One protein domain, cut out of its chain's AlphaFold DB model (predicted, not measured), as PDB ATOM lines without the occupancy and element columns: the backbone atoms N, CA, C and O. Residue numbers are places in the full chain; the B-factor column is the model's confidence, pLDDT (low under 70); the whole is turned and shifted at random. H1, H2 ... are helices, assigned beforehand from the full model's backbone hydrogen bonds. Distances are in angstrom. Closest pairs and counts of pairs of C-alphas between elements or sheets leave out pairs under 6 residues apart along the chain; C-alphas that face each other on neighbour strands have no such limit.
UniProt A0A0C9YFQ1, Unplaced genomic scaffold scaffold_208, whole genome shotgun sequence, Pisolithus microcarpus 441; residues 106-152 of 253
ATOM      1  N   ALA A 106     134.068  77.190 140.523       76.62
ATOM      2  CA  ALA A 106     135.225  77.510 139.710       76.62
ATOM      3  C   ALA A 106     136.438  76.692 140.171       76.62
ATOM      4  O   ALA A 106     136.662  76.495 141.367       76.62
ATOM      5  N   LEU A 107     137.264  76.263 139.213       80.00
ATOM      6  CA  LEU A 107     138.557  75.660 139.523       80.00
ATOM      7  C   LEU A 107     139.419  76.666 140.292       80.00
ATOM      8  O   LEU A 107     139.861  77.679 139.744       80.00
ATOM      9  N   ALA A 108     139.665  76.368 141.562       78.56
ATOM     10  CA  ALA A 108     140.512  77.169 142.426       78.56
ATOM     11  C   ALA A 108     141.997  76.793 142.258       78.56
ATOM     12  O   ALA A 108     142.356  75.844 141.556       78.56
ATOM     13  N   VAL A 109     142.880  77.538 142.932       79.56
ATOM     14  CA  VAL A 109     144.267  77.093 143.170       79.56
ATOM     15  C   VAL A 109     145.109  76.967 141.880       79.56
ATOM     16  O   VAL A 109     145.962  76.097 141.730       79.56
ATOM     17  N   GLY A 110     144.862  77.836 140.892       76.38
ATOM     18  CA  GLY A 110     145.640  77.871 139.645       76.38
ATOM     19  C   GLY A 110     145.440  76.660 138.720       76.38
ATOM     20  O   GLY A 110     146.107  76.570 137.689       76.38
ATOM     21  N   LEU A 111     144.496  75.759 139.029       85.62
ATOM     22  CA  LEU A 111     144.170  74.591 138.201       85.62
ATOM     23  C   LEU A 111     143.510  74.962 136.871       85.62
ATOM     24  O   LEU A 111     143.544  74.177 135.929       85.62
ATOM     25  N   ARG A 112     142.983  76.184 136.745       86.44
ATOM     26  CA  ARG A 112     142.366  76.680 135.506       86.44
ATOM     27  C   ARG A 112     143.278  76.551 134.280       86.44
ATOM     28  O   ARG A 112     142.780  76.309 133.188       86.44
ATOM     29  N   ARG A 113     144.600  76.663 134.443       83.94
ATOM     30  CA  ARG A 113     145.557  76.521 133.329       83.94
ATOM     31  C   ARG A 113     145.594  75.110 132.726       83.94
ATOM     32  O   ARG A 113     145.973  74.966 131.572       83.94
ATOM     33  N   VAL A 114     145.193  74.085 133.485       86.75
ATOM     34  CA  VAL A 114     145.148  72.687 133.015       86.75
ATOM     35  C   VAL A 114     144.087  72.507 131.934       86.75
ATOM     36  O   VAL A 114     144.273  71.701 131.034       86.75
ATOM     37  N   LEU A 115     143.006  73.293 131.979       85.06
ATOM     38  CA  LEU A 115     141.936  73.214 130.984       85.06
ATOM     39  C   LEU A 115     142.381  73.651 129.583       85.06
ATOM     40  O   LEU A 115     141.798  73.208 128.601       85.06
ATOM     41  N   PHE A 116     143.384  74.528 129.491       86.31
ATOM     42  CA  PHE A 116     143.773  75.168 128.229       86.31
ATOM     43  C   PHE A 116     145.146  74.736 127.721       86.31
ATOM     44  O   PHE A 116     145.451  74.932 126.549       86.31
ATOM     45  N   ASN A 117     145.963  74.130 128.580       86.00
ATOM     46  CA  ASN A 117     147.281  73.655 128.201       86.00
ATOM     47  C   ASN A 117     147.220  72.139 127.977       86.00
ATOM     48  O   ASN A 117     147.080  71.398 128.951       86.00
ATOM     49  N   PRO A 118     147.329  71.646 126.734       81.56
ATOM     50  CA  PRO A 118     147.383  70.213 126.486       81.56
ATOM     51  C   PRO A 118     148.694  69.618 127.017       81.56
ATOM     52  O   PRO A 118     149.730  70.282 127.056       81.56
ATOM     53  N   GLY A 119     148.652  68.342 127.399       83.69
ATOM     54  CA  GLY A 119     149.824  67.580 127.827       83.69
ATOM     55  C   GLY A 119     149.837  67.214 129.310       83.69
ATOM     56  O   GLY A 119     148.875  67.418 130.049       83.69
ATOM     57  N   VAL A 120     150.947  66.606 129.734       84.94
ATOM     58  CA  VAL A 120     151.116  66.094 131.098       84.94
ATOM     59  C   VAL A 120     151.572  67.218 132.025       84.94
ATOM     60  O   VAL A 120     152.700  67.700 131.929       84.94
ATOM     61  N   HIS A 121     150.712  67.591 132.972       88.31
ATOM     62  CA  HIS A 121     151.019  68.579 134.007       88.31
ATOM     63  C   HIS A 121     151.544  67.888 135.256       88.31
ATOM     64  O   HIS A 121     150.799  67.219 135.968       88.31
ATOM     65  N   ARG A 122     152.833  68.059 135.550       87.00
ATOM     66  CA  ARG A 122     153.411  67.549 136.797       87.00
ATOM     67  C   ARG A 122     153.109  68.503 137.946       87.00
ATOM     68  O   ARG A 122     153.272  69.713 137.791       87.00
ATOM     69  N   LEU A 123     152.715  67.957 139.098       88.94
ATOM     70  CA  LEU A 123     152.509  68.735 140.323       88.94
ATOM     71  C   LEU A 123     153.814  69.411 140.772       88.94
ATOM     72  O   LEU A 123     153.845  70.620 141.008       88.94
ATOM     73  N   GLN A 124     154.889  68.625 140.794       91.06
ATOM     74  CA  GLN A 124     156.250  69.040 141.101       91.06
ATOM     75  C   GLN A 124     157.187  68.563 139.988       91.06
ATOM     76  O   GLN A 124     157.050  67.446 139.481       91.06
ATOM     77  N   ASP A 125     158.132  69.407 139.582       90.75
ATOM     78  CA  ASP A 125     159.175  68.998 138.644       90.75
ATOM     79  C   ASP A 125     160.202  68.087 139.354       90.75
ATOM     80  O   ASP A 125     160.827  68.527 140.322       90.75
ATOM     81  N   PRO A 126     160.429  66.840 138.892       88.38
ATOM     82  CA  PRO A 126     161.353  65.911 139.545       88.38
ATOM     83  C   PRO A 126     162.809  66.392 139.560       88.38
ATOM     84  O   PRO A 126     163.576  65.951 140.414       88.38
ATOM     85  N   ARG A 127     163.212  67.276 138.633       90.50
ATOM     86  CA  ARG A 127     164.602  67.751 138.562       90.50
ATOM     87  C   ARG A 127     164.865  68.922 139.501       90.50
ATOM     88  O   ARG A 127     165.875  68.927 140.195       90.50
ATOM     89  N   SER A 128     163.983  69.919 139.501       91.12
ATOM     90  CA  SER A 128     164.154  71.144 140.295       91.12
ATOM     91  C   SER A 128     163.465  71.104 141.660       91.12
ATOM     92  O   SER A 128     163.748  71.953 142.500       91.12
ATOM     93  N   ARG A 129     162.559  70.143 141.891       87.75
ATOM     94  CA  ARG A 129     161.654  70.078 143.056       87.75
ATOM     95  C   ARG A 129     160.766  71.316 143.224       87.75
ATOM     96  O   ARG A 129     160.134  71.484 144.267       87.75
ATOM     97  N   VAL A 130     160.674  72.164 142.202       91.44
ATOM     98  CA  VAL A 130     159.784  73.325 142.200       91.44
ATOM     99  C   VAL A 130     158.362  72.851 141.923       91.44
ATOM    100  O   VAL A 130     158.114  72.066 141.001       91.44
ATOM    101  N   TYR A 131     157.422  73.318 142.742       89.31
ATOM    102  CA  TYR A 131     156.009  73.036 142.547       89.31
ATOM    103  C   TYR A 131     155.444  73.929 141.453       89.31
ATOM    104  O   TYR A 131     155.566  75.153 141.497       89.31
ATOM    105  N   ASN A 132     154.779  73.309 140.485       88.00
ATOM    106  CA  ASN A 132     154.065  74.049 139.460       88.00
ATOM    107  C   ASN A 132     152.748  74.601 140.023       88.00
ATOM    108  O   ASN A 132     152.312  75.670 139.591       88.00
ATOM    109  N   PHE A 133     152.079  73.859 140.910       89.38
ATOM    110  CA  PHE A 133     150.815  74.241 141.559       89.38
ATOM    111  C   PHE A 133     151.023  74.424 143.066       89.38
ATOM    112  O   PHE A 133     152.146  74.333 143.546       89.38
ATOM    113  N   THR A 134     149.974  74.703 143.841       87.38
ATOM    114  CA  THR A 134     150.169  74.828 145.289       87.38
ATOM    115  C   THR A 134     150.556  73.476 145.909       87.38
ATOM    116  O   THR A 134     149.977  72.448 145.545       87.38
ATOM    117  N   PRO A 135     151.488  73.457 146.882       87.44
ATOM    118  CA  PRO A 135     151.894  72.226 147.568       87.44
ATOM    119  C   PRO A 135     150.745  71.518 148.294       87.44
ATOM    120  O   PRO A 135     150.786  70.313 148.499       87.44
ATOM    121  N   TRP A 136     149.680  72.247 148.642       86.12
ATOM    122  CA  TRP A 136     148.487  71.674 149.267       86.12
ATOM    123  C   TRP A 136     147.845  70.553 148.432       86.12
ATOM    124  O   TRP A 136     147.315  69.608 149.003       86.12
ATOM    125  N   LEU A 137     147.944  70.610 147.098       84.38
ATOM    126  CA  LEU A 137     147.416  69.564 146.212       84.38
ATOM    127  C   LEU A 137     148.136  68.213 146.359       84.38
ATOM    128  O   LEU A 137     147.608  67.202 145.909       84.38
ATOM    129  N   GLU A 138     149.323  68.181 146.968       84.88
ATOM    130  CA  GLU A 138     150.020  66.934 147.300       84.88
ATOM    131  C   GLU A 138     149.357  66.215 148.483       84.88
ATOM    132  O   GLU A 138     149.313  64.986 148.533       84.88
ATOM    133  N   ALA A 139     148.784  66.978 149.417       84.19
ATOM    134  CA  ALA A 139     148.124  66.472 150.612       84.19
ATOM    135  C   ALA A 139     146.648  66.148 150.331       84.19
ATOM    136  O   ALA A 139     145.735  66.782 150.863       84.19
ATOM    137  N   ILE A 140     146.405  65.150 149.479       82.62
ATOM    138  CA  ILE A 140     145.049  64.635 149.253       82.62
ATOM    139  C   ILE A 140     144.620  63.847 150.503       82.62
ATOM    140  O   ILE A 140     145.350  62.942 150.921       82.62
ATOM    141  N   PRO A 141     143.462  64.161 151.117       83.06
ATOM    142  CA  PRO A 141     142.982  63.432 152.284       83.06
ATOM    143  C   PRO A 141     142.826  61.945 151.960       83.06
ATOM    144  O   PRO A 141     142.343  61.568 150.889       83.06
ATOM    145  N   LYS A 142     143.242  61.087 152.895       84.44
ATOM    146  CA  LYS A 142     143.052  59.639 152.771       84.44
ATOM    147  C   LYS A 142     141.560  59.321 152.807       84.44
ATOM    148  O   LYS A 142     140.784  60.054 153.411       84.44
ATOM    149  N   VAL A 143     141.172  58.185 152.227       83.62
ATOM    150  CA  VAL A 143     139.770  57.724 152.194       83.62
ATOM    151  C   VAL A 143     139.134  57.726 153.591       83.62
ATOM    152  O   VAL A 143     137.992  58.139 153.731       83.62
ATOM    153  N   ASN A 144     139.887  57.347 154.629       81.94
ATOM    154  CA  ASN A 144     139.399  57.322 156.013       81.94
ATOM    155  C   ASN A 144     139.153  58.718 156.610       81.94
ATOM    156  O   ASN A 144     138.290  58.865 157.469       81.94
ATOM    157  N   ASP A 145     139.897  59.728 156.153       82.69
ATOM    158  CA  ASP A 145     139.803  61.113 156.635       82.69
ATOM    159  C   ASP A 145     138.835  61.944 155.775       82.69
ATOM    160  O   ASP A 145     138.600  63.130 156.024       82.69
ATOM    161  N   PHE A 146     138.286  61.336 154.723       84.38
ATOM    162  CA  PHE A 146     137.361  61.985 153.822       84.38
ATOM    163  C   PHE A 146     135.947  61.956 154.408       84.38
ATOM    164  O   PHE A 146     135.355  60.901 154.635       84.38
ATOM    165  N   ALA A 147     135.379  63.139 154.633       83.44
ATOM    166  CA  ALA A 147     134.034  63.290 155.170       83.44
ATOM    167  C   ALA A 147     132.972  62.974 154.099       83.44
ATOM    168  O   ALA A 147     132.364  63.882 153.531       83.44
ATOM    169  N   PHE A 148     132.727  61.685 153.840       80.94
ATOM    170  CA  PHE A 148     131.677  61.220 152.920       80.94
ATOM    171  C   PHE A 148     130.285  61.744 153.285       80.94
ATOM    172  O   PHE A 148     129.456  61.925 152.402       80.94
ATOM    173  N   GLU A 149     130.051  62.063 154.559       79.06
ATOM    174  CA  GLU A 149     128.819  62.696 155.045       79.06
ATOM    175  C   GLU A 149     128.545  64.066 154.407       79.06
ATOM    176  O   GLU A 149     127.397  64.492 154.321       79.06
ATOM    177  N   ARG A 150     129.593  64.764 153.946       79.44
ATOM    178  CA  ARG A 150     129.471  66.064 153.271       79.44
ATOM    179  C   ARG A 150     129.250  65.937 151.768       79.44
ATOM    180  O   ARG A 150     128.943  66.936 151.122       79.44
ATOM    181  N   VAL A 151     129.435  64.746 151.197       78.62
ATOM    182  CA  VAL A 151     129.168  64.518 149.778       78.62
ATOM    183  C   VAL A 151     127.671  64.345 149.606       78.62
ATOM    184  O   VAL A 151     127.066  63.430 150.162       78.62
ATOM    185  N   THR A 152     127.064  65.234 148.824       75.12
ATOM    186  CA  THR A 152     125.660  65.095 148.458       75.12
ATOM    187  C   THR A 152     125.468  63.788 147.695       75.12
ATOM    188  O   THR A 152     126.221  63.446 146.780       75.12
TER     189      THR A 152
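What this domain is: This is residues 106 to 152 of the 253 residues of an uncharacterized protein of Pisolithus microcarpus 441 (UniProt A0A0C9YFQ1). This is a loose chain with little regular structure: two short helices, H1 and then H2, are joined by a long looping link whose residues 125 to 130 stick out, while residues 139 to 152 form a free tail that leads away from H2. The printed part has 47 residues, with 9 in the named helices and no named strand, and its class is all helix. The radius of gyration of the C-alphas is 13.7 A, and the elongated outline spans 38 by 24 by 16 A.

Where its parts are: H1, residues 111 to 115, is 7.7 A long and begins at C-alpha 111 (144.170, 74.591, 138.201). H2, residues 135 to 138, is 5.6 A long and ends at C-alpha 138 (150.020, 66.934, 147.300).

How they stand to each other: H1 and H2 are apart, with no C-alpha of the one within 8 A of the other. In H1, 0 of 1 O i to N i+4 pairs and 2 of 2 O i to N i+3 pairs are within hydrogen-bond range; H2 is too short for an i+4 pair.

The domain as a whole: The C-alphas farthest apart, those of Arg 127 and Thr 152, are 40.3 A apart. The link from H1 to H2 is long, with 19 residues. The printed part has no cut, and no printed residue is under 70 in pLDDT.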